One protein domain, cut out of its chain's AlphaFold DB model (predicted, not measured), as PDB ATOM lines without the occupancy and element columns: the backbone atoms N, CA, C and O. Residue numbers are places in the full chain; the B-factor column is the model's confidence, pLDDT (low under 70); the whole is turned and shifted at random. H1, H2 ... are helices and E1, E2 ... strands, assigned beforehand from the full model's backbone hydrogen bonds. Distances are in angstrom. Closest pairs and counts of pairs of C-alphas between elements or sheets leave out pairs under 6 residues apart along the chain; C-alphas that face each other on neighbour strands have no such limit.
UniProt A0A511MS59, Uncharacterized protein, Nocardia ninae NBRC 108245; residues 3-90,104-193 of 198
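What this domain is: This is residues 3 to 90 and 104 to 193 of the 198 residues of an uncharacterized protein of Nocardia ninae NBRC 108245 (UniProt A0A511MS59). Two twisted antiparallel sheets stand side by side as one curved wall, E1 E2 E3 E4 E5 E11 and E6 E7 E8 E9 E10, with helices H1 and H2 packed over one face of it. The long links 47 to 62 and 153 to 168 reach toward opposite ends of the longest axis. The printed part has 178 residues in the order E1 E2 E3 E4 E5 H1 E6 E7 E8 E9 E10 E11 H2, two named helices and eleven named strands, class mixed. It is compact, with a radius of gyration of the C-alphas of 17.2 A, yet elongated, spanning 62 by 40 by 30 A.

How they stand to each other: The larger sheet runs E1, residues 3 to 6, E2, 9 to 18, E3, 23 to 30, E4, 40 to 46, E5, 63 to 67, and E11, 177 to 179. E1 to E5 form a meander, each strand the antiparallel neighbour of the one before. Pairs within hydrogen-bond range are N 4 and O 11, 2.8 A, N 14 and O 27, 3.0 A, N 26 and O 43, 2.9 A, N 44 and O 64, 2.9 A, and N 65 and O 178, 2.8 A. H1, residues 74 to 86, is on this sheet at a height of 8.5 A, over E3 and along the strands, 23 degrees from E3 on the local plane; the C-alphas of Tyr 26 and Val 84, their closest, are 7.0 A apart. The second sheet is a meander too: E6, residues 108 to 112, E7, 115 to 124, E8, 129 to 135, E9, 146 to 152, and E10, 169 to 173. Here N 110 and O 117, 2.9 A, N 120 and O 133, 3.0 A, N 132 and O 149, 2.9 A, and N 148 and O 171, 2.9 A, are within range. H2, residues 180 to 192, is on this sheet at a height of 8.1 A, over E8 and along the strands; their closest C-alphas, Tyr 132 and Val 190, are 7.5 A apart. H1 and H2 are on the same face of each sheet, two layers in each case; they are close but not clearly touching, Arg 81 and Thr 184 being 7.8 A apart at the C-alphas, at a steep tilt of 49 degrees, opposite ways. Every O i to N i+4 pair in H1 and H2 is within hydrogen-bond range.

Where its parts are: E1 begins at C-alpha 3, (33.115, 12.947, 27.448), and H2 ends at C-alpha 192, (15.424, 10.032, 5.344). E7 measures 27.4 A, E2 26.7 A with a bend of 52 degrees at residue 15, E3 21.9 A, and H1 and H2 18.0 A each.

The domain as a whole: The C-alphas of Asp 51 and Asn 157 are the farthest apart, 62.5 A. Residues 91 to 103 are not printed; the gap from C-alpha 90 to 104 is 27.8 A. The links E4 to E5 and E9 to E10 are long. Mean pLDDT of the printed part is 89.5, under 70 at residues 50 to 52, 105, 139 and 141 to 142.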
ATOM      1  N   ILE A   3      33.662  14.283  27.193       97.38
ATOM      2  CA  ILE A   3      33.115  12.947  27.448       97.38
ATOM      3  C   ILE A   3      31.612  12.998  27.213       97.38
ATOM      4  O   ILE A   3      30.913  13.839  27.786       97.38
ATOM      5  N   TRP A   4      31.119  12.108  26.363       97.50
ATOM      6  CA  TRP A   4      29.701  11.903  26.102       97.50
ATOM      7  C   TRP A   4      29.250  10.585  26.726       97.50
ATOM      8  O   TRP A   4      30.050   9.671  26.913       97.50
ATOM      9  N   GLU A   5      27.970  10.496  27.059       95.56
ATOM     10  CA  GLU A   5      27.358   9.315  27.662       95.56
ATOM     11  C   GLU A   5      26.132   8.907  26.842       95.56
ATOM     12  O   GLU A   5      25.391   9.773  26.368       95.56
ATOM     13  N   HIS A   6      25.966   7.600  26.645       94.56
ATOM     14  CA  HIS A   6      24.779   6.996  26.048       94.56
ATOM     15  C   HIS A   6      24.566   5.593  26.616       94.56
ATOM     16  O   HIS A   6      25.439   4.731  26.483       94.56
ATOM     17  N   ASP A   7      23.399   5.363  27.216       92.44
ATOM     18  CA  ASP A   7      23.001   4.080  27.815       92.44
ATOM     19  C   ASP A   7      24.053   3.523  28.795       92.44
ATOM     20  O   ASP A   7      24.419   2.349  28.775       92.44
ATOM     21  N   GLY A   8      24.624   4.406  29.623       92.00
ATOM     22  CA  GLY A   8      25.655   4.056  30.602       92.00
ATOM     23  C   GLY A   8      27.052   3.814  30.021       92.00
ATOM     24  O   GLY A   8      27.981   3.564  30.791       92.00
ATOM     25  N   ASN A   9      27.234   3.920  28.701       93.44
ATOM     26  CA  ASN A   9      28.538   3.848  28.047       93.44
ATOM     27  C   ASN A   9      29.117   5.246  27.837       93.44
ATOM     28  O   ASN A   9      28.404   6.176  27.455       93.44
ATOM     29  N   LEU A  10      30.423   5.386  28.055       95.69
ATOM     30  CA  LEU A  10      31.145   6.640  27.868       95.69
ATOM     31  C   LEU A  10      31.949   6.645  26.569       95.69
ATOM     32  O   LEU A  10      32.589   5.651  26.210       95.69
ATOM     33  N   TYR A  11      31.967   7.809  25.930       96.50
ATOM     34  CA  TYR A  11      32.677   8.084  24.689       96.50
ATOM     35  C   TYR A  11      33.537   9.331  24.863       96.50
ATOM     36  O   TYR A  11      33.035  10.391  25.236       96.50
ATOM     37  N   GLU A  12      34.827   9.218  24.591       97.25
ATOM     38  CA  GLU A  12      35.732  10.355  24.512       97.25
ATOM     39  C   GLU A  12      35.699  10.952  23.107       97.25
ATOM     40  O   GLU A  12      35.835  10.242  22.112       97.25
ATOM     41  N   VAL A  13      35.539  12.273  23.040       98.00
ATOM     42  CA  VAL A  13      35.635  13.055  21.810       98.00
ATOM     43  C   VAL A  13      36.815  14.000  21.911       98.00
ATOM     44  O   VAL A  13      36.920  14.819  22.834       98.00
ATOM     45  N   SER A  14      37.721  13.905  20.948       97.50
ATOM     46  CA  SER A  14      38.925  14.725  20.895       97.50
ATOM     47  C   SER A  14      39.197  15.237  19.484       97.50
ATOM     48  O   SER A  14      38.633  14.763  18.501       97.50
ATOM     49  N   SER A  15      40.044  16.259  19.398       96.88
ATOM     50  CA  SER A  15      40.543  16.788  18.135       96.88
ATOM     51  C   SER A  15      42.022  17.114  18.286       96.88
ATOM     52  O   SER A  15      42.404  17.743  19.280       96.88
ATOM     53  N   TYR A  16      42.848  16.716  17.330       95.38
ATOM     54  CA  TYR A  16      44.292  16.924  17.380       95.38
ATOM     55  C   TYR A  16      44.892  16.970  15.976       95.38
ATOM     56  O   TYR A  16      44.325  16.443  15.024       95.38
ATOM     57  N   TYR A  17      46.070  17.577  15.848       94.00
ATOM     58  CA  TYR A  17      46.836  17.523  14.605       94.00
ATOM     59  C   TYR A  17      47.719  16.268  14.586       94.00
ATOM     60  O   TYR A  17      48.587  16.100  15.448       94.00
ATOM     61  N   CYS A  18      47.503  15.385  13.614       90.94
ATOM     62  CA  CYS A  18      48.280  14.174  13.393       90.94
ATOM     63  C   CYS A  18      49.467  14.480  12.466       90.94
ATOM     64  O   CYS A  18      49.308  14.586  11.252       90.94
ATOM     65  N   LEU A  19      50.671  14.626  13.039       85.19
ATOM     66  CA  LEU A  19      51.894  14.927  12.278       85.19
ATOM     67  C   LEU A  19      52.239  13.873  11.209       85.19
ATOM     68  O   LEU A  19      52.630  14.278  10.122       85.19
ATOM     69  N   PRO A  20      52.130  12.551  11.465       87.44
ATOM     70  CA  PRO A  20      52.410  11.553  10.431       87.44
ATOM     71  C   PRO A  20      51.492  11.638   9.208       87.44
ATOM     72  O   PRO A  20      51.922  11.272   8.116       87.44
ATOM     73  N   ASP A  21      50.260  12.118   9.393       85.88
ATOM     74  CA  ASP A  21      49.232  12.155   8.348       85.88
ATOM     75  C   ASP A  21      49.051  13.550   7.731       85.88
ATOM     76  O   ASP A  21      48.243  13.708   6.813       85.88
ATOM     77  N   ASP A  22      49.767  14.562   8.240       91.06
ATOM     78  CA  ASP A  22      49.571  15.978   7.908       91.06
ATOM     79  C   ASP A  22      48.078  16.351   7.870       91.06
ATOM     80  O   ASP A  22      47.552  16.872   6.879       91.06
ATOM     81  N   ALA A  23      47.364  16.007   8.945       94.38
ATOM     82  CA  ALA A  23      45.915  16.132   9.020       94.38
ATOM     83  C   ALA A  23      45.448  16.598  10.399       94.38
ATOM     84  O   ALA A  23      46.015  16.234  11.428       94.38
ATOM     85  N   TRP A  24      44.363  17.369  10.421       96.19
ATOM     86  CA  TRP A  24      43.595  17.597  11.639       96.19
ATOM     87  C   TRP A  24      42.573  16.470  11.797       96.19
ATOM     88  O   TRP A  24      41.749  16.257  10.908       96.19
ATOM     89  N   THR A  25      42.625  15.739  12.905       97.25
ATOM     90  CA  THR A  25      41.779  14.571  13.164       97.25
ATOM     91  C   THR A  25      40.795  14.869  14.281       97.25
ATOM     92  O   THR A  25      41.179  15.366  15.340       97.25
ATOM     93  N   TYR A  26      39.531  14.533  14.045       98.12
ATOM     94  CA  TYR A  26      38.493  14.415  15.062       98.12
ATOM     95  C   TYR A  26      38.321  12.938  15.391       98.12
ATOM     96  O   TYR A  26      38.099  12.154  14.474       98.12
ATOM     97  N   ALA A  27      38.399  12.569  16.664       97.75
ATOM     98  CA  ALA A  27      38.312  11.184  17.111       97.75
ATOM     99  C   ALA A  27      37.146  11.000  18.088       97.75
ATOM    100  O   ALA A  27      36.937  11.829  18.981       97.75
ATOM    101  N   LEU A  28      36.416   9.901  17.920       97.88
ATOM    102  CA  LEU A  28      35.405   9.379  18.834       97.88
ATOM    103  C   LEU A  28      35.844   7.980  19.272       97.88
ATOM    104  O   LEU A  28      35.910   7.070  18.451       97.88
ATOM    105  N   GLN A  29      36.080   7.806  20.569       96.06
ATOM    106  CA  GLN A  29      36.549   6.552  21.153       96.06
ATOM    107  C   GLN A  29      35.621   6.125  22.290       96.06
ATOM    108  O   GLN A  29      35.412   6.869  23.246       96.06
ATOM    109  N   GLY A  30      35.081   4.910  22.233       95.06
ATOM    110  CA  GLY A  30      34.443   4.289  23.388       95.06
ATOM    111  C   GLY A  30      35.486   4.032  24.476       95.06
ATOM    112  O   GLY A  30      36.560   3.511  24.193       95.06
ATOM    113  N   ILE A  31      35.187   4.403  25.718       93.19
ATOM    114  CA  ILE A  31      36.104   4.222  26.862       93.19
ATOM    115  C   ILE A  31      35.497   3.340  27.961       93.19
ATOM    116  O   ILE A  31      36.035   3.228  29.061       93.19
ATOM    117  N   THR A  32      34.347   2.729  27.673       87.56
ATOM    118  CA  THR A  32      33.681   1.739  28.525       87.56
ATOM    119  C   THR A  32      33.613   0.414  27.775       87.56
ATOM    120  O   THR A  32      33.143   0.384  26.642       87.56
ATOM    121  N   GLY A  33      34.057  -0.675  28.404       74.81
ATOM    122  CA  GLY A  33      33.993  -2.017  27.828       74.81
ATOM    123  C   GLY A  33      35.283  -2.825  28.004       74.81
ATOM    124  O   GLY A  33      36.218  -2.373  28.668       74.81
ATOM    125  N   PRO A  34      35.311  -4.065  27.483       75.06
ATOM    126  CA  PRO A  34      36.526  -4.858  27.369       75.06
ATOM    127  C   PRO A  34      37.525  -4.219  26.385       75.06
ATOM    128  O   PRO A  34      37.123  -3.896  25.267       75.06
ATOM    129  N   PRO A  35      38.825  -4.151  26.737       76.12
ATOM    130  CA  PRO A  35      39.850  -3.586  25.866       76.12
ATOM    131  C   PRO A  35      39.862  -4.200  24.465       76.12
ATOM    132  O   PRO A  35      39.953  -5.421  24.313       76.12
ATOM    133  N   GLY A  36      39.845  -3.344  23.447       73.50
ATOM    134  CA  GLY A  36      39.907  -3.716  22.037       73.50
ATOM    135  C   GLY A  36      38.553  -4.028  21.399       73.50
ATOM    136  O   GLY A  36      38.526  -4.400  20.226       73.50
ATOM    137  N   THR A  37      37.444  -3.891  22.131       78.75
ATOM    138  CA  THR A  37      36.090  -4.005  21.561       78.75
ATOM    139  C   THR A  37      35.358  -2.672  21.518       78.75
ATOM    140  O   THR A  37      34.199  -2.623  21.106       78.75
ATOM    141  N   GLU A  38      35.989  -1.607  22.000       87.88
ATOM    142  CA  GLU A  38      35.377  -0.297  22.060       87.88
ATOM    143  C   GLU A  38      35.281   0.330  20.666       87.88
ATOM    144  O   GLU A  38      36.247   0.272  19.901       87.88
ATOM    145  N   PRO A  39      34.137   0.956  20.340       92.44
ATOM    146  CA  PRO A  39      33.970   1.641  19.070       92.44
ATOM    147  C   PRO A  39      35.006   2.747  18.895       92.44
ATOM    148  O   PRO A  39      35.234   3.535  19.813       92.44
ATOM    149  N   HIS A  40      35.565   2.845  17.694       94.06
ATOM    150  CA  HIS A  40      36.482   3.918  17.313       94.06
ATOM    151  C   HIS A  40      36.106   4.502  15.953       94.06
ATOM    152  O   HIS A  40      35.768   3.765  15.023       94.06
ATOM    153  N   LEU A  41      36.169   5.823  15.831       97.06
ATOM    154  CA  LEU A  41      35.875   6.563  14.610       97.06
ATOM    155  C   LEU A  41      36.770   7.797  14.519       97.06
ATOM    156  O   LEU A  41      36.711   8.662  15.388       97.06
ATOM    157  N   ASP A  42      37.506   7.914  13.416       97.69
ATOM    158  CA  ASP A  42      38.305   9.094  13.089       97.69
ATOM    159  C   ASP A  42      37.759   9.808  11.855       97.69
ATOM    160  O   ASP A  42      37.390   9.178  10.863       97.69
ATOM    161  N   VAL A  43      37.771  11.138  11.882       98.00
ATOM    162  CA  VAL A  43      37.579  11.993  10.709       98.00
ATOM    163  C   VAL A  43      38.834  12.829  10.525       98.00
ATOM    164  O   VAL A  43      39.086  13.763  11.287       98.00
ATOM    165  N   SER A  44      39.617  12.495   9.504       97.50
ATOM    166  CA  SER A  44      40.887  13.154   9.201       97.50
ATOM    167  C   SER A  44      40.715  14.151   8.063       97.50
ATOM    168  O   SER A  44      40.389  13.781   6.934       97.50
ATOM    169  N   VAL A  45      40.958  15.426   8.363       96.31
ATOM    170  CA  VAL A  45      40.931  16.546   7.423       96.31
ATOM    171  C   VAL A  45      42.359  16.866   7.010       96.31
ATOM    172  O   VAL A  45      43.130  17.454   7.769       96.31
ATOM    173  N   ALA A  46      42.720  16.470   5.792       93.19
ATOM    174  CA  ALA A  46      44.069  16.672   5.287       93.19
ATOM    175  C   ALA A  46      44.426  18.167   5.182       93.19
ATOM    176  O   ALA A  46      43.647  18.979   4.671       93.19
ATOM    177  N   ASP A  47      45.635  18.516   5.610       90.81
ATOM    178  CA  ASP A  47      46.163  19.875   5.578       90.81
ATOM    179  C   ASP A  47      46.760  20.200   4.190       90.81
ATOM    180  O   ASP A  47      47.327  19.340   3.503       90.81
ATOM    181  N   LYS A  48      46.599  21.447   3.729       88.75
ATOM    182  CA  LYS A  48      47.272  22.013   2.535       88.75
ATOM    183  C   LYS A  48      48.171  23.204   2.862       88.75
ATOM    184  O   LYS A  48      48.579  23.918   1.943       88.75
ATOM    185  N   THR A  49      48.415  23.473   4.136       83.69
ATOM    186  CA  THR A  49      49.209  24.611   4.586       83.69
ATOM    187  C   THR A  49      50.600  24.593   3.944       83.69
ATOM    188  O   THR A  49      51.329  23.615   4.103       83.69
ATOM    189  N   PRO A  50      51.012  25.656   3.226       68.31
ATOM    190  CA  PRO A  50      52.399  25.803   2.806       68.31
ATOM    191  C   PRO A  50      53.287  26.072   4.032       68.31
ATOM    192  O   PRO A  50      52.925  26.879   4.888       68.31
ATOM    193  N   ASP A  51      54.425  25.376   4.105       63.88
ATOM    194  CA  ASP A  51      55.410  25.335   5.197       63.88
ATOM    195  C   ASP A  51      55.258  26.414   6.297       63.88
ATOM    196  O   ASP A  51      55.726  27.547   6.160       63.88
ATOM    197  N   LYS A  52      54.690  25.995   7.444       66.19
ATOM    198  CA  LYS A  52      54.562  26.719   8.736       66.19
ATOM    199  C   LYS A  52      53.439  27.764   8.881       66.19
ATOM    200  O   LYS A  52      53.495  28.576   9.808       66.19
ATOM    201  N   GLY A  53      52.422  27.756   8.022       75.62
ATOM    202  CA  GLY A  53      51.190  28.535   8.231       75.62
ATOM    203  C   GLY A  53      50.233  27.941   9.287       75.62
ATOM    204  O   GLY A  53      50.497  26.869   9.829       75.62
ATOM    205  N   PRO A  54      49.121  28.630   9.609       84.69
ATOM    206  CA  PRO A  54      48.010  28.022  10.343       84.69
ATOM    207  C   PRO A  54      47.342  26.936   9.492       84.69
ATOM    208  O   PRO A  54      47.304  27.084   8.271       84.69
ATOM    209  N   PHE A  55      46.781  25.912  10.148       88.19
ATOM    210  CA  PHE A  55      46.039  24.827   9.496       88.19
ATOM    211  C   PHE A  55      45.063  25.374   8.449       88.19
ATOM    212  O   PHE A  55      44.274  26.285   8.721       88.19
ATOM    213  N   ALA A  56      45.118  24.797   7.254       88.50
ATOM    214  CA  ALA A  56      44.256  25.146   6.146       88.50
ATOM    215  C   ALA A  56      43.691  23.849   5.560       88.50
ATOM    216  O   ALA A  56      44.441  23.079   4.956       88.50
ATOM    217  N   PRO A  57      42.374  23.601   5.656       90.44
ATOM    218  CA  PRO A  57      41.815  22.341   5.199       90.44
ATOM    219  C   PRO A  57      41.897  22.201   3.673       90.44
ATOM    220  O   PRO A  57      41.649  23.143   2.895       90.44
ATOM    221  N   LYS A  58      42.222  20.987   3.220       88.50
ATOM    222  CA  LYS A  58      41.932  20.543   1.854       88.50
ATOM    223  C   LYS A  58      40.421  20.453   1.641       88.50
ATOM    224  O   LYS A  58      39.621  20.558   2.563       88.50
ATOM    225  N   SER A  59      40.025  20.296   0.379       86.44
ATOM    226  CA  SER A  59      38.619  20.053   0.036       86.44
ATOM    227  C   SER A  59      38.091  18.811   0.760       86.44
ATOM    228  O   SER A  59      38.845  17.860   0.946       86.44
ATOM    229  N   GLN A  60      36.787  18.776   1.052       83.69
ATOM    230  CA  GLN A  60      36.069  17.619   1.609       83.69
ATOM    231  C   GLN A  60      36.350  16.275   0.910       83.69
ATOM    232  O   GLN A  60      36.225  15.224   1.524       83.69
ATOM    233  N   HIS A  61      36.773  16.294  -0.360       84.81
ATOM    234  CA  HIS A  61      37.186  15.095  -1.099       84.81
ATOM    235  C   HIS A  61      38.425  14.406  -0.503       84.81
ATOM    236  O   HIS A  61      38.652  13.232  -0.770       84.81
ATOM    237  N   TYR A  62      39.213  15.130   0.294       88.75
ATOM    238  CA  TYR A  62      40.381  14.637   1.024       88.75
ATOM    239  C   TYR A  62      40.088  14.405   2.510       88.75
ATOM    240  O   TYR A  62      41.021  14.198   3.284       88.75
ATOM    241  N   VAL A  63      38.819  14.481   2.919       93.69
ATOM    242  CA  VAL A  63      38.411  14.126   4.274       93.69
ATOM    243  C   VAL A  63      38.041  12.654   4.283       93.69
ATOM    244  O   VAL A  63      37.161  12.224   3.531       93.69
ATOM    245  N   VAL A  64      38.718  11.896   5.139       95.19
ATOM    246  CA  VAL A  64      38.533  10.451   5.276       95.19
ATOM    247  C   VAL A  64      37.908  10.152   6.629       95.19
ATOM    248  O   VAL A  64      38.354  10.669   7.650       95.19
ATOM    249  N   VAL A  65      36.876   9.319   6.608       96.62
ATOM    250  CA  VAL A  65      36.199   8.760   7.775       96.62
ATOM    251  C   VAL A  65      36.658   7.321   7.933       96.62
ATOM    252  O   VAL A  65      36.405   6.498   7.052       96.62
ATOM    253  N   SER A  66      37.335   7.026   9.033       95.69
ATOM    254  CA  SER A  66      37.935   5.724   9.309       95.69
ATOM    255  C   SER A  66      37.259   5.096  10.514       95.69
ATOM    256  O   SER A  66      37.183   5.716  11.573       95.69
ATOM    257  N   PHE A  67      36.802   3.857  10.371       94.62
ATOM    258  CA  PHE A  67      36.173   3.119  11.461       94.62
ATOM    259  C   PHE A  67      37.136   2.073  12.023       94.62
ATOM    260  O   PHE A  67      37.747   1.305  11.275       94.62
ATOM    261  N   GLY A  68      37.256   2.040  13.347       90.81
ATOM    262  CA  GLY A  68      37.786   0.891  14.074       90.81
ATOM    263  C   GLY A  68      36.699  -0.157  14.337       90.81
ATOM    264  O   GLY A  68      35.560   0.015  13.905       90.81
ATOM    265  N   PRO A  69      37.031  -1.259  15.029       88.00
ATOM    266  CA  PRO A  69      36.035  -2.245  15.436       88.00
ATOM    267  C   PRO A  69      35.035  -1.640  16.431       88.00
ATOM    268  O   PRO A  69      35.299  -0.608  17.039       88.00
ATOM    269  N   GLY A  70      33.917  -2.335  16.644       90.94
ATOM    270  CA  GLY A  70      32.927  -1.976  17.658       90.94
ATOM    271  C   GLY A  70      31.753  -1.173  17.107       90.94
ATOM    272  O   GLY A  70      31.832  -0.516  16.072       90.94
ATOM    273  N   SER A  71      30.628  -1.261  17.807       94.00
ATOM    274  CA  SER A  71      29.367  -0.676  17.367       94.00
ATOM    275  C   SER A  71      29.146   0.705  17.987       94.00
ATOM    276  O   SER A  71      29.315   0.890  19.194       94.00
ATOM    277  N   ILE A  72      28.742   1.678  17.171       95.81
ATOM    278  CA  ILE A  72      28.477   3.060  17.589       95.81
ATOM    279  C   ILE A  72      26.959   3.284  17.614       95.81
ATOM    280  O   ILE A  72      26.311   3.118  16.574       95.81
ATOM    281  N   PRO A  73      26.363   3.696  18.750       96.19
ATOM    282  CA  PRO A  73      24.959   4.095  18.782       96.19
ATOM    283  C   PRO A  73      24.691   5.239  17.804       96.19
ATOM    284  O   PRO A  73      25.459   6.205  17.737       96.19
ATOM    285  N   TRP A  74      23.582   5.167  17.070       96.25
ATOM    286  CA  TRP A  74      23.281   6.122  16.005       96.25
ATOM    287  C   TRP A  74      23.217   7.566  16.508       96.25
ATOM    288  O   TRP A  74      23.728   8.473  15.855       96.25
ATOM    289  N   LEU A  75      22.668   7.792  17.706       95.50
ATOM    290  CA  LEU A  75      22.653   9.116  18.336       95.50
ATOM    291  C   LEU A  75      24.052   9.678  18.606       95.50
ATOM    292  O   LEU A  75      24.290  10.864  18.369       95.50
ATOM    293  N   VAL A  76      24.980   8.841  19.075       97.00
ATOM    294  CA  VAL A  76      26.372   9.243  19.322       97.00
ATOM    295  C   VAL A  76      27.052   9.579  17.996       97.00
ATOM    296  O   VAL A  76      27.679  10.632  17.877       97.00
ATOM    297  N   LEU A  77      26.856   8.739  16.975       97.25
ATOM    298  CA  LEU A  77      27.381   8.961  15.628       97.25
ATOM    299  C   LEU A  77      26.849  10.263  15.012       97.25
ATOM    300  O   LEU A  77      27.620  11.060  14.480       97.25
ATOM    301  N   ARG A  78      25.537  10.509  15.118       95.94
ATOM    302  CA  ARG A  78      24.875  11.726  14.633       95.94
ATOM    303  C   ARG A  78      25.440  12.968  15.310       95.94
ATOM    304  O   ARG A  78      25.831  13.913  14.632       95.94
ATOM    305  N   ARG A  79      25.547  12.941  16.641       97.12
ATOM    306  CA  ARG A  79      26.139  14.034  17.420       97.12
ATOM    307  C   ARG A  79      27.591  14.293  17.012       97.12
ATOM    308  O   ARG A  79      27.987  15.450  16.907       97.12
ATOM    309  N   PHE A  80      28.369  13.242  16.758       98.06
ATOM    310  CA  PHE A  80      29.753  13.362  16.304       98.06
ATOM    311  C   PHE A  80      29.861  13.972  14.907       98.06
ATOM    312  O   PHE A  80      30.588  14.948  14.729       98.06
ATOM    313  N   ARG A  81      29.082  13.478  13.938       97.12
ATOM    314  CA  ARG A  81      28.995  14.065  12.592       97.12
ATOM    315  C   ARG A  81      28.678  15.559  12.667       97.12
ATOM    316  O   ARG A  81      29.366  16.359  12.037       97.12
ATOM    317  N   ASP A  82      27.662  15.928  13.443       96.25
ATOM    318  CA  ASP A  82      27.213  17.314  13.568       96.25
ATOM    319  C   ASP A  82      28.281  18.190  14.255       96.25
ATOM    320  O   ASP A  82      28.500  19.327  13.841       96.25
ATOM    321  N   HIS A  83      29.003  17.649  15.245       96.81
ATOM    322  CA  HIS A  83      30.143  18.316  15.885       96.81
ATOM    323  C   HIS A  83      31.274  18.614  14.889       96.81
ATOM    324  O   HIS A  83      31.743  19.750  14.820       96.81
ATOM    325  N   VAL A  84      31.673  17.627  14.080       96.69
ATOM    326  CA  VAL A  84      32.711  17.802  13.050       96.69
ATOM    327  C   VAL A  84      32.250  18.779  11.969       96.69
ATOM    328  O   VAL A  84      33.006  19.650  11.552       96.69
ATOM    329  N   GLN A  85      30.992  18.697  11.537       94.00
ATOM    330  CA  GLN A  85      30.444  19.618  10.542       94.00
ATOM    331  C   GLN A  85      30.406  21.069  11.053       94.00
ATOM    332  O   GLN A  85      30.640  22.000  10.279       94.00
ATOM    333  N   ALA A  86      30.124  21.265  12.344       94.50
ATOM    334  CA  ALA A  86      30.051  22.575  12.984       94.50
ATOM    335  C   ALA A  86      31.422  23.215  13.256       94.50
ATOM    336  O   ALA A  86      31.472  24.418  13.516       94.50
ATOM    337  N   SER A  87      32.526  22.461  13.183       93.56
ATOM    338  CA  SER A  87      33.869  23.018  13.393       93.56
ATOM    339  C   SER A  87      34.286  24.006  12.301       93.56
ATOM    340  O   SER A  87      35.073  24.915  12.553       93.56
ATOM    341  N   GLY A  88      33.732  23.850  11.092       90.19
ATOM    342  CA  GLY A  88      34.090  24.643   9.915       90.19
ATOM    343  C   GLY A  88      35.323  24.136   9.160       90.19
ATOM    344  O   GLY A  88      35.675  24.722   8.136       90.19
ATOM    345  N   ASP A  89      35.942  23.035   9.598       92.06
ATOM    346  CA  ASP A  89      37.144  22.482   8.954       92.06
ATOM    347  C   ASP A  89      36.837  21.657   7.696       92.06
ATOM    348  O   ASP A  89      37.721  21.367   6.891       92.06
ATOM    349  N   ILE A  90      35.570  21.302   7.472       90.25
ATOM    350  CA  ILE A  90      35.134  20.620   6.253       90.25
ATOM    351  C   ILE A  90      34.912  21.648   5.137       90.25
ATOM    352  O   ILE A  90      33.846  22.257   5.020       90.25
ATOM    353  N   ARG A 104      16.303   3.326  -0.301       74.25
ATOM    354  CA  ARG A 104      15.063   2.547  -0.158       74.25
ATOM    355  C   ARG A 104      14.975   1.399  -1.170       74.25
ATOM    356  O   ARG A 104      14.081   0.560  -1.090       74.25
ATOM    357  N   ARG A 105      15.874   1.364  -2.160       67.94
ATOM    358  CA  ARG A 105      15.955   0.286  -3.148       67.94
ATOM    359  C   ARG A 105      16.899  -0.797  -2.649       67.94
ATOM    360  O   ARG A 105      18.057  -0.521  -2.355       67.94
ATOM    361  N   SER A 106      16.429  -2.040  -2.632       70.81
ATOM    362  CA  SER A 106      17.300  -3.195  -2.423       70.81
ATOM    363  C   SER A 106      18.297  -3.343  -3.580       70.81
ATOM    364  O   SER A 106      17.947  -3.102  -4.738       70.81
ATOM    365  N   ASN A 107      19.533  -3.753  -3.266       73.69
ATOM    366  CA  ASN A 107      20.624  -3.956  -4.227       73.69
ATOM    367  C   ASN A 107      20.897  -2.729  -5.115       73.69
ATOM    368  O   ASN A 107      20.968  -2.834  -6.344       73.69
ATOM    369  N   ASN A 108      21.007  -1.548  -4.505       83.69
ATOM    370  CA  ASN A 108      21.325  -0.323  -5.221       83.69
ATOM    371  C   ASN A 108      22.841  -0.119  -5.359       83.69
ATOM    372  O   ASN A 108      23.645  -0.723  -4.651       83.69
ATOM    373  N   ALA A 109      23.241   0.752  -6.280       86.12
ATOM    374  CA  ALA A 109      24.621   1.170  -6.449       86.12
ATOM    375  C   ALA A 109      24.719   2.689  -6.345       86.12
ATOM    376  O   ALA A 109      23.997   3.414  -7.031       86.12
ATOM    377  N   TRP A 110      25.625   3.159  -5.494       90.38
ATOM    378  CA  TRP A 110      25.952   4.572  -5.355       90.38
ATOM    379  C   TRP A 110      27.287   4.875  -6.007       90.38
ATOM    380  O   TRP A 110      28.196   4.045  -6.008       90.38
ATOM    381  N   HIS A 111      27.404   6.086  -6.539       86.06
ATOM    382  CA  HIS A 111      28.612   6.556  -7.203       86.06
ATOM    383  C   HIS A 111      29.155   7.807  -6.518       86.06
ATOM    384  O   HIS A 111      28.397   8.729  -6.229       86.06
ATOM    385  N   TYR A 112      30.467   7.842  -6.295       85.00
ATOM    386  CA  TYR A 112      31.201   9.014  -5.823       85.00
ATOM    387  C   TYR A 112      32.529   9.118  -6.581       85.00
ATOM    388  O   TYR A 112      33.455   8.338  -6.352       85.00
ATOM    389  N   GLY A 113      32.612  10.056  -7.527       84.19
ATOM    390  CA  GLY A 113      33.699  10.075  -8.508       84.19
ATOM    391  C   GLY A 113      33.711   8.769  -9.308       84.19
ATOM    392  O   GLY A 113      32.674   8.351  -9.821       84.19
ATOM    393  N   ASP A 114      34.862   8.100  -9.355       81.94
ATOM    394  CA  ASP A 114      35.020   6.796 -10.015       81.94
ATOM    395  C   ASP A 114      34.664   5.601  -9.106       81.94
ATOM    396  O   ASP A 114      34.670   4.450  -9.546       81.94
ATOM    397  N   GLN A 115      34.349   5.845  -7.830       83.56
ATOM    398  CA  GLN A 115      34.037   4.793  -6.867       83.56
ATOM    399  C   GLN A 115      32.561   4.389  -6.965       83.56
ATOM    400  O   GLN A 115      31.671   5.227  -6.813       83.56
ATOM    401  N   ARG A 116      32.300   3.091  -7.165       87.06
ATOM    402  CA  ARG A 116      30.968   2.479  -7.052       87.06
ATOM    403  C   ARG A 116      30.872   1.704  -5.741       87.06
ATOM    404  O   ARG A 116      31.671   0.802  -5.522       87.06
ATOM    405  N   CYS A 117      29.875   2.010  -4.925       89.06
ATOM    406  CA  CYS A 117      29.561   1.276  -3.699       89.06
ATOM    407  C   CYS A 117      28.219   0.566  -3.853       89.06
ATOM    408  O   CYS A 117      27.335   1.069  -4.548       89.06
ATOM    409  N   GLU A 118      28.066  -0.590  -3.217       90.50
ATOM    410  CA  GLU A 118      26.776  -1.283  -3.167       90.50
ATOM    411  C   GLU A 118      26.042  -0.884  -1.901       90.50
ATOM    412  O   GLU A 118      26.655  -0.709  -0.848       90.50
ATOM    413  N   VAL A 119      24.735  -0.691  -2.025       91.56
ATOM    414  CA  VAL A 119      23.875  -0.272  -0.926       91.56
ATOM    415  C   VAL A 119      22.675  -1.187  -0.867       91.56
ATOM    416  O   VAL A 119      21.949  -1.336  -1.852       91.56
ATOM    417  N   ASN A 120      22.458  -1.776   0.301       91.00
ATOM    418  CA  ASN A 120      21.357  -2.695   0.529       91.00
ATOM    419  C   ASN A 120      20.439  -2.169   1.622       91.00
ATOM    420  O   ASN A 120      20.871  -1.521   2.571       91.00
ATOM    421  N   SER A 121      19.159  -2.491   1.473       92.00
ATOM    422  CA  SER A 121      18.141  -2.292   2.491       92.00
ATOM    423  C   SER A 121      17.240  -3.517   2.497       92.00
ATOM    424  O   SER A 121      16.714  -3.905   1.446       92.00
ATOM    425  N   PHE A 122      17.130  -4.180   3.645       91.12
ATOM    426  CA  PHE A 122      16.344  -5.400   3.792       91.12
ATOM    427  C   PHE A 122      15.928  -5.632   5.243       91.12
ATOM    428  O   PHE A 122      16.622  -5.249   6.182       91.12
ATOM    429  N   TYR A 123      14.806  -6.326   5.423       90.94
ATOM    430  CA  TYR A 123      14.393  -6.810   6.732       90.94
ATOM    431  C   TYR A 123      15.099  -8.125   7.062       90.94
ATOM    432  O   TYR A 123      15.010  -9.088   6.293       90.94
ATOM    433  N   PHE A 124      15.775  -8.182   8.206       89.88
ATOM    434  CA  PHE A 124      16.455  -9.379   8.676       89.88
ATOM    435  C   PHE A 124      15.619 -10.066   9.761       89.88
ATOM    436  O   PHE A 124      15.749  -9.785  10.953       89.88
ATOM    437  N   SER A 125      14.749 -10.983   9.325       86.69
ATOM    438  CA  SER A 125      13.738 -11.634  10.172       86.69
ATOM    439  C   SER A 125      14.306 -12.323  11.408       86.69
ATOM    440  O   SER A 125      13.691 -12.268  12.464       86.69
ATOM    441  N   ASP A 126      15.486 -12.936  11.298       88.81
ATOM    442  CA  ASP A 126      16.091 -13.714  12.387       88.81
ATOM    443  C   ASP A 126      16.539 -12.840  13.564       88.81
ATOM    444  O   ASP A 126      16.720 -13.332  14.679       88.81
ATOM    445  N   ARG A 127      16.743 -11.545  13.311       89.25
ATOM    446  CA  ARG A 127      17.149 -10.552  14.310       89.25
ATOM    447  C   ARG A 127      16.051  -9.540  14.610       89.25
ATOM    448  O   ARG A 127      16.267  -8.699  15.474       89.25
ATOM    449  N   GLU A 128      14.917  -9.623  13.913       93.06
ATOM    450  CA  GLU A 128      13.803  -8.684  14.049       93.06
ATOM    451  C   GLU A 128      14.267  -7.227  13.857       93.06
ATOM    452  O   GLU A 128      13.994  -6.346  14.668       93.06
ATOM    453  N   VAL A 129      15.054  -6.977  12.802       93.19
ATOM    454  CA  VAL A 129      15.636  -5.657  12.505       93.19
ATOM    455  C   VAL A 129      15.489  -5.294  11.033       93.19
ATOM    456  O   VAL A 129      15.595  -6.151  10.154       93.19
ATOM    457  N   TRP A 130      15.335  -4.004  10.752       93.50
ATOM    458  CA  TRP A 130      15.631  -3.461   9.433       93.50
ATOM    459  C   TRP A 130      17.131  -3.186   9.319       93.50
ATOM    460  O   TRP A 130      17.728  -2.601  10.226       93.50
ATOM    461  N   CYS A 131      17.742  -3.638   8.228       94.00
ATOM    462  CA  CYS A 131      19.173  -3.533   7.981       94.00
ATOM    463  C   CYS A 131      19.449  -2.622   6.785       94.00
ATOM    464  O   CYS A 131      18.812  -2.747   5.735       94.00
ATOM    465  N   TYR A 132      20.435  -1.743   6.947       94.75
ATOM    466  CA  TYR A 132      21.037  -0.958   5.879       94.75
ATOM    467  C   TYR A 132      22.520  -1.272   5.773       94.75
ATOM    468  O   TYR A 132      23.239  -1.180   6.767       94.75
ATOM    469  N   GLU A 133      22.992  -1.564   4.567       94.56
ATOM    470  CA  GLU A 133      24.406  -1.826   4.316       94.56
ATOM    471  C   GLU A 133      24.981  -0.841   3.305       94.56
ATOM    472  O   GLU A 133      24.341  -0.530   2.300       94.56
ATOM    473  N   LEU A 134      26.214  -0.396   3.551       94.00
ATOM    474  CA  LEU A 134      27.059   0.277   2.567       94.00
ATOM    475  C   LEU A 134      28.334  -0.546   2.380       94.00
ATOM    476  O   LEU A 134      29.239  -0.496   3.218       94.00
ATOM    477  N   CYS A 135      28.412  -1.276   1.274       90.69
ATOM    478  CA  CYS A 135      29.571  -2.076   0.903       90.69
ATOM    479  C   CYS A 135      30.582  -1.210   0.159       90.69
ATOM    480  O   CYS A 135      30.297  -0.655  -0.912       90.69
ATOM    481  N   VAL A 136      31.778  -1.104   0.731       82.81
ATOM    482  CA  VAL A 136      32.868  -0.317   0.161       82.81
ATOM    483  C   VAL A 136      33.710  -1.250  -0.701       82.81
ATOM    484  O   VAL A 136      34.126  -2.296  -0.207       82.81
ATOM    485  N   PRO A 137      33.971  -0.912  -1.975       73.56
ATOM    486  CA  PRO A 137      34.808  -1.750  -2.818       73.56
ATOM    487  C   PRO A 137      36.209  -1.866  -2.207       73.56
ATOM    488  O   PRO A 137      36.922  -0.870  -2.073       73.56
ATOM    489  N   ASP A 138      36.592  -3.089  -1.858       70.12
ATOM    490  CA  ASP A 138      37.945  -3.440  -1.443       70.12
ATOM    491  C   ASP A 138      38.682  -4.067  -2.642       70.12
ATOM    492  O   ASP A 138      38.090  -4.870  -3.375       70.12
ATOM    493  N   PRO A 139      39.946  -3.694  -2.916       66.44
ATOM    494  CA  PRO A 139      40.747  -4.367  -3.933       66.44
ATOM    495  C   PRO A 139      40.964  -5.865  -3.658       66.44
ATOM    496  O   PRO A 139      41.248  -6.597  -4.609       66.44
ATOM    497  N   ASP A 140      40.845  -6.334  -2.410       71.12
ATOM    498  CA  ASP A 140      40.799  -7.765  -2.106       71.12
ATOM    499  C   ASP A 140      39.347  -8.280  -2.162       71.12
ATOM    500  O   ASP A 140      38.540  -7.962  -1.292       71.12
ATOM    501  N   PRO A 141      38.975  -9.128  -3.139       66.19
ATOM    502  CA  PRO A 141      37.615  -9.662  -3.231       66.19
ATOM    503  C   PRO A 141      37.253 -10.622  -2.084       66.19
ATOM    504  O   PRO A 141      36.110 -11.069  -2.007       66.19
ATOM    505  N   ASN A 142      38.210 -10.990  -1.223       69.75
ATOM    506  CA  ASN A 142      37.976 -11.862  -0.072       69.75
ATOM    507  C   ASN A 142      37.694 -11.092   1.224       69.75
ATOM    508  O   ASN A 142      37.346 -11.720   2.228       69.75
ATOM    509  N   THR A 143      37.846  -9.766   1.238       72.62
ATOM    510  CA  THR A 143      37.472  -8.944   2.387       72.62
ATOM    511  C   THR A 143      36.055  -8.419   2.197       72.62
ATOM    512  O   THR A 143      35.713  -7.790   1.200       72.62
ATOM    513  N   ASN A 144      35.195  -8.701   3.175       77.00
ATOM    514  CA  ASN A 144      33.838  -8.171   3.189       77.00
ATOM    515  C   ASN A 144      33.819  -6.902   4.049       77.00
ATOM    516  O   ASN A 144      33.601  -6.975   5.260       77.00
ATOM    517  N   THR A 145      34.137  -5.763   3.426       89.25
ATOM    518  CA  THR A 145      34.249  -4.461   4.097       89.25
ATOM    519  C   THR A 145      32.980  -3.634   3.881       89.25
ATOM    520  O   THR A 145      32.708  -3.168   2.771       89.25
ATOM    521  N   TYR A 146      32.194  -3.428   4.936       92.94
ATOM    522  CA  TYR A 146      30.922  -2.708   4.848       92.94
ATOM    523  C   TYR A 146      30.528  -2.047   6.170       92.94
ATOM    524  O   TYR A 146      30.999  -2.420   7.243       92.94
ATOM    525  N   LEU A 147      29.659  -1.043   6.086       95.44
ATOM    526  CA  LEU A 147      28.926  -0.525   7.240       95.44
ATOM    527  C   LEU A 147      27.564  -1.199   7.305       95.44
ATOM    528  O   LEU A 147      26.890  -1.278   6.285       95.44
ATOM    529  N   GLU A 148      27.153  -1.618   8.495       95.75
ATOM    530  CA  GLU A 148      25.828  -2.157   8.797       95.75
ATOM    531  C   GLU A 148      25.124  -1.202   9.765       95.75
ATOM    532  O   GLU A 148      25.686  -0.848  10.803       95.75
ATOM    533  N   VAL A 149      23.901  -0.782   9.455       96.56
ATOM    534  CA  VAL A 149      23.028  -0.059  10.387       96.56
ATOM    535  C   VAL A 149      21.815  -0.913  10.662       96.56
ATOM    536  O   VAL A 149      21.118  -1.330   9.738       96.56
ATOM    537  N   LEU A 150      21.558  -1.145  11.941       95.88
ATOM    538  CA  LEU A 150      20.450  -1.965  12.392       95.88
ATOM    539  C   LEU A 150      19.446  -1.113  13.140       95.88
ATOM    540  O   LEU A 150      19.804  -0.427  14.101       95.88
ATOM    541  N   VAL A 151      18.190  -1.208  12.716       95.12
ATOM    542  CA  VAL A 151      17.057  -0.596  13.401       95.12
ATOM    543  C   VAL A 151      16.136  -1.697  13.918       95.12
ATOM    544  O   VAL A 151      15.545  -2.415  13.108       95.12
ATOM    545  N   PRO A 152      16.010  -1.868  15.246       94.62
ATOM    546  CA  PRO A 152      15.118  -2.874  15.808       94.62
ATOM    547  C   PRO A 152      13.654  -2.669  15.406       94.62
ATOM    548  O   PRO A 152      13.163  -1.542  15.424       94.62
ATOM    549  N   ASP A 153      12.954  -3.761  15.100       93.44
ATOM    550  CA  ASP A 153      11.501  -3.794  14.947       93.44
ATOM    551  C   ASP A 153      10.842  -4.007  16.314       93.44
ATOM    552  O   ASP A 153      11.148  -4.948  17.046       93.44
ATOM    553  N   LEU A 154       9.919  -3.122  16.680       91.44
ATOM    554  CA  LEU A 154       9.148  -3.228  17.919       91.44
ATOM    555  C   LEU A 154       7.943  -4.173  17.788       91.44
ATOM    556  O   LEU A 154       7.281  -4.470  18.786       91.44
ATOM    557  N   THR A 155       7.642  -4.646  16.577       87.50
ATOM    558  CA  THR A 155       6.485  -5.492  16.262       87.50
ATOM    559  C   THR A 155       6.854  -6.649  15.322       87.50
ATOM    560  O   THR A 155       6.304  -6.749  14.226       87.50
ATOM    561  N   PRO A 156       7.675  -7.615  15.770       72.81
ATOM    562  CA  PRO A 156       8.258  -8.655  14.913       72.81
ATOM    563  C   PRO A 156       7.269  -9.626  14.240       72.81
ATOM    564  O   PRO A 156       7.645 -10.396  13.363       72.81
ATOM    565  N   ASN A 157       5.991  -9.594  14.634       81.50
ATOM    566  CA  ASN A 157       4.909 -10.398  14.051       81.50
ATOM    567  C   ASN A 157       3.840  -9.543  13.336       81.50
ATOM    568  O   ASN A 157       2.745 -10.030  13.048       81.50
ATOM    569  N   GLY A 158       4.119  -8.258  13.107       82.25
ATOM    570  CA  GLY A 158       3.219  -7.286  12.491       82.25
ATOM    571  C   GLY A 158       3.912  -6.473  11.393       82.25
ATOM    572  O   GLY A 158       4.994  -6.839  10.942       82.25
ATOM    573  N   PRO A 159       3.284  -5.388  10.909       87.06
ATOM    574  CA  PRO A 159       3.975  -4.406  10.079       87.06
ATOM    575  C   PRO A 159       5.183  -3.855  10.833       87.06
ATOM    576  O   PRO A 159       5.049  -3.577  12.021       87.06
ATOM    577  N   PHE A 160       6.311  -3.671  10.147       87.19
ATOM    578  CA  PHE A 160       7.521  -3.107  10.741       87.19
ATOM    579  C   PHE A 160       7.210  -1.810  11.501       87.19
ATOM    580  O   PHE A 160       6.630  -0.877  10.937       87.19
ATOM    581  N   THR A 161       7.595  -1.767  12.776       90.88
ATOM    582  CA  THR A 161       7.519  -0.568  13.613       90.88
ATOM    583  C   THR A 161       8.934  -0.223  14.057       90.88
ATOM    584  O   THR A 161       9.472  -0.912  14.929       90.88
ATOM    585  N   PRO A 162       9.553   0.830  13.498       90.38
ATOM    586  CA  PRO A 162      10.934   1.146  13.811       90.38
ATOM    587  C   PRO A 162      11.085   1.550  15.272       90.38
ATOM    588  O   PRO A 162      10.288   2.315  15.824       90.38
ATOM    589  N   ALA A 163      12.152   1.067  15.895       90.75
ATOM    590  CA  ALA A 163      12.619   1.623  17.143       90.75
ATOM    591  C   ALA A 163      13.062   3.083  16.972       90.75
ATOM    592  O   ALA A 163      13.331   3.583  15.875       90.75
ATOM    593  N   THR A 164      13.142   3.767  18.105       90.00
ATOM    594  CA  THR A 164      13.657   5.125  18.185       90.00
ATOM    595  C   THR A 164      15.161   5.171  17.935       90.00
ATOM    596  O   THR A 164      15.888   4.185  18.095       90.00
ATOM    597  N   VAL A 165      15.632   6.345  17.525       87.94
ATOM    598  CA  VAL A 165      17.021   6.618  17.132       87.94
ATOM    599  C   VAL A 165      18.076   6.241  18.187       87.94
ATOM    600  O   VAL A 165      19.221   5.960  17.842       87.94
ATOM    601  N   ASP A 166      17.710   6.185  19.468       89.38
ATOM    602  CA  ASP A 166      18.569   5.752  20.579       89.38
ATOM    603  C   ASP A 166      18.882   4.249  20.576       89.38
ATOM    604  O   ASP A 166      19.853   3.832  21.209       89.38
ATOM    605  N   ARG A 167      18.095   3.448  19.846       92.31
ATOM    606  CA  ARG A 167      18.254   1.988  19.740       92.31
ATOM    607  C   ARG A 167      18.862   1.542  18.412       92.31
ATOM    608  O   ARG A 167      19.175   0.362  18.264       92.31
ATOM    609  N   ALA A 168      19.014   2.456  17.456       95.38
ATOM    610  CA  ALA A 168      19.701   2.184  16.202       95.38
ATOM    611  C   ALA A 168      21.219   2.186  16.418       95.38
ATOM    612  O   ALA A 168      21.756   2.987  17.191       95.38
ATOM    613  N   VAL A 169      21.926   1.293  15.729       96.44
ATOM    614  CA  VAL A 169      23.368   1.104  15.921       96.44
ATOM    615  C   VAL A 169      24.055   0.897  14.578       96.44
ATOM    616  O   VAL A 169      23.561   0.142  13.743       96.44
ATOM    617  N   LEU A 170      25.205   1.547  14.391       97.12
ATOM    618  CA  LEU A 170      26.101   1.314  13.264       97.12
ATOM    619  C   LEU A 170      27.242   0.385  13.682       97.12
ATOM    620  O   LEU A 170      27.898   0.624  14.695       97.12
ATOM    621  N   THR A 171      27.510  -0.640  12.880       95.81
ATOM    622  CA  THR A 171      28.630  -1.566  13.061       95.81
ATOM    623  C   THR A 171      29.473  -1.611  11.785       95.81
ATOM    624  O   THR A 171      28.953  -1.956  10.723       95.81
ATOM    625  N   PRO A 172      30.765  -1.258  11.850       94.62
ATOM    626  CA  PRO A 172      31.697  -1.467  10.757       94.62
ATOM    627  C   PRO A 172      32.172  -2.924  10.736       94.62
ATOM    628  O   PRO A 172      32.539  -3.500  11.761       94.62
ATOM    629  N   HIS A 173      32.213  -3.505   9.545       92.12
ATOM    630  CA  HIS A 173      32.766  -4.826   9.282       92.12
ATOM    631  C   HIS A 173      34.003  -4.663   8.401       92.12
ATOM    632  O   HIS A 173      33.936  -4.057   7.333       92.12
ATOM    633  N   GLY A 174      35.148  -5.172   8.859       88.19
ATOM    634  CA  GLY A 174      36.434  -4.966   8.187       88.19
ATOM    635  C   GLY A 174      37.018  -3.563   8.398       88.19
ATOM    636  O   GLY A 174      36.644  -2.841   9.322       88.19
ATOM    637  N   LYS A 175      37.986  -3.181   7.557       87.12
ATOM    638  CA  LYS A 175      38.661  -1.877   7.646       87.12
ATOM    639  C   LYS A 175      37.960  -0.858   6.748       87.12
ATOM    640  O   LYS A 175      38.349  -0.661   5.599       87.12
ATOM    641  N   VAL A 176      36.949  -0.182   7.282       90.88
ATOM    642  CA  VAL A 176      36.144   0.773   6.512       90.88
ATOM    643  C   VAL A 176      36.794   2.158   6.501       90.88
ATOM    644  O   VAL A 176      36.999   2.763   7.552       90.88
ATOM    645  N   ASN A 177      37.082   2.671   5.301       91.56
ATOM    646  CA  ASN A 177      37.504   4.054   5.069       91.56
ATOM    647  C   ASN A 177      36.586   4.669   4.012       91.56
ATOM    648  O   ASN A 177      36.460   4.129   2.912       91.56
ATOM    649  N   LEU A 178      35.945   5.788   4.337       91.81
ATOM    650  CA  LEU A 178      34.974   6.449   3.472       91.81
ATOM    651  C   LEU A 178      35.345   7.912   3.246       91.81
ATOM    652  O   LEU A 178      35.708   8.602   4.196       91.81
ATOM    653  N   PRO A 179      35.176   8.442   2.026       92.62
ATOM    654  CA  PRO A 179      35.133   9.882   1.830       92.62
ATOM    655  C   PRO A 179      34.002  10.505   2.658       92.62
ATOM    656  O   PRO A 179      32.886   9.976   2.684       92.62
ATOM    657  N   TRP A 180      34.257  11.659   3.280       93.56
ATOM    658  CA  TRP A 180      33.254  12.385   4.073       93.56
ATOM    659  C   TRP A 180      31.903  12.583   3.357       93.56
ATOM    660  O   TRP A 180      30.867  12.333   3.982       93.56
ATOM    661  N   PRO A 181      31.850  12.947   2.057       91.31
ATOM    662  CA  PRO A 181      30.571  13.090   1.359       91.31
ATOM    663  C   PRO A 181      29.780  11.782   1.248       91.31
ATOM    664  O   PRO A 181      28.558  11.799   1.340       91.31
ATOM    665  N   LEU A 182      30.460  10.642   1.093       91.19
ATOM    666  CA  LEU A 182      29.804   9.336   1.023       91.19
ATOM    667  C   LEU A 182      29.256   8.914   2.391       91.19
ATOM    668  O   LEU A 182      28.113   8.475   2.482       91.19
ATOM    669  N   PHE A 183      30.034   9.117   3.456       94.00
ATOM    670  CA  PHE A 183      29.594   8.860   4.830       94.00
ATOM    671  C   PHE A 183      28.378   9.716   5.219       94.00
ATOM    672  O   PHE A 183      27.370   9.198   5.700       94.00
ATOM    673  N   THR A 184      28.438  11.026   4.972       93.31
ATOM    674  CA  THR A 184      27.335  11.942   5.303       93.31
ATOM    675  C   THR A 184      26.094  11.693   4.453       93.31
ATOM    676  O   THR A 184      24.983  11.759   4.983       93.31
ATOM    677  N   HIS A 185      26.258  11.347   3.172       92.31
ATOM    678  CA  HIS A 185      25.143  10.934   2.326       92.31
ATOM    679  C   HIS A 185      24.496   9.643   2.839       92.31
ATOM    680  O   HIS A 185      23.276   9.601   2.956       92.31
ATOM    681  N   PHE A 186      25.286   8.636   3.232       93.75
ATOM    682  CA  PHE A 186      24.759   7.402   3.823       93.75
ATOM    683  C   PHE A 186      23.935   7.669   5.081       93.75
ATOM    684  O   PHE A 186      22.783   7.247   5.155       93.75
ATOM    685  N   MET A 187      24.478   8.443   6.026       94.00
ATOM    686  CA  MET A 187      23.735   8.811   7.233       94.00
ATOM    687  C   MET A 187      22.438   9.554   6.914       94.00
ATOM    688  O   MET A 187      21.392   9.216   7.459       94.00
ATOM    689  N   SER A 188      22.496  10.532   6.006       91.88
ATOM    690  CA  SER A 188      21.321  11.319   5.616       91.88
ATOM    691  C   SER A 188      20.262  10.454   4.934       91.88
ATOM    692  O   SER A 188      19.070  10.638   5.161       91.88
ATOM    693  N   ALA A 189      20.685   9.493   4.111       91.00
ATOM    694  CA  ALA A 189      19.780   8.592   3.422       91.00
ATOM    695  C   ALA A 189      19.053   7.674   4.415       91.00
ATOM    696  O   ALA A 189      17.829   7.584   4.341       91.00
ATOM    697  N   VAL A 190      19.770   7.077   5.376       91.44
ATOM    698  CA  VAL A 190      19.167   6.276   6.460       91.44
ATOM    699  C   VAL A 190      18.178   7.119   7.274       91.44
ATOM    700  O   VAL A 190      17.044   6.700   7.485       91.44
ATOM    701  N   GLU A 191      18.558   8.341   7.667       89.69
ATOM    702  CA  GLU A 191      17.671   9.268   8.392       89.69
ATOM    703  C   GLU A 191      16.415   9.631   7.577       89.69
ATOM    704  O   GLU A 191      15.333   9.797   8.137       89.69
ATOM    705  N   SER A 192      16.537   9.726   6.250       87.69
ATOM    706  CA  SER A 192      15.424  10.032   5.344       87.69
ATOM    707  C   SER A 192      14.546   8.831   4.998       87.69
ATOM    708  O   SER A 192      13.493   9.006   4.385       87.69
ATOM    709  N   ALA A 193      14.961   7.608   5.331       85.19
ATOM    710  CA  ALA A 193      14.228   6.410   4.950       85.19
ATOM    711  C   ALA A 193      12.930   6.215   5.752       85.19
ATOM    712  O   ALA A 193      12.125   5.378   5.370       85.19
TER     713      ALA A 193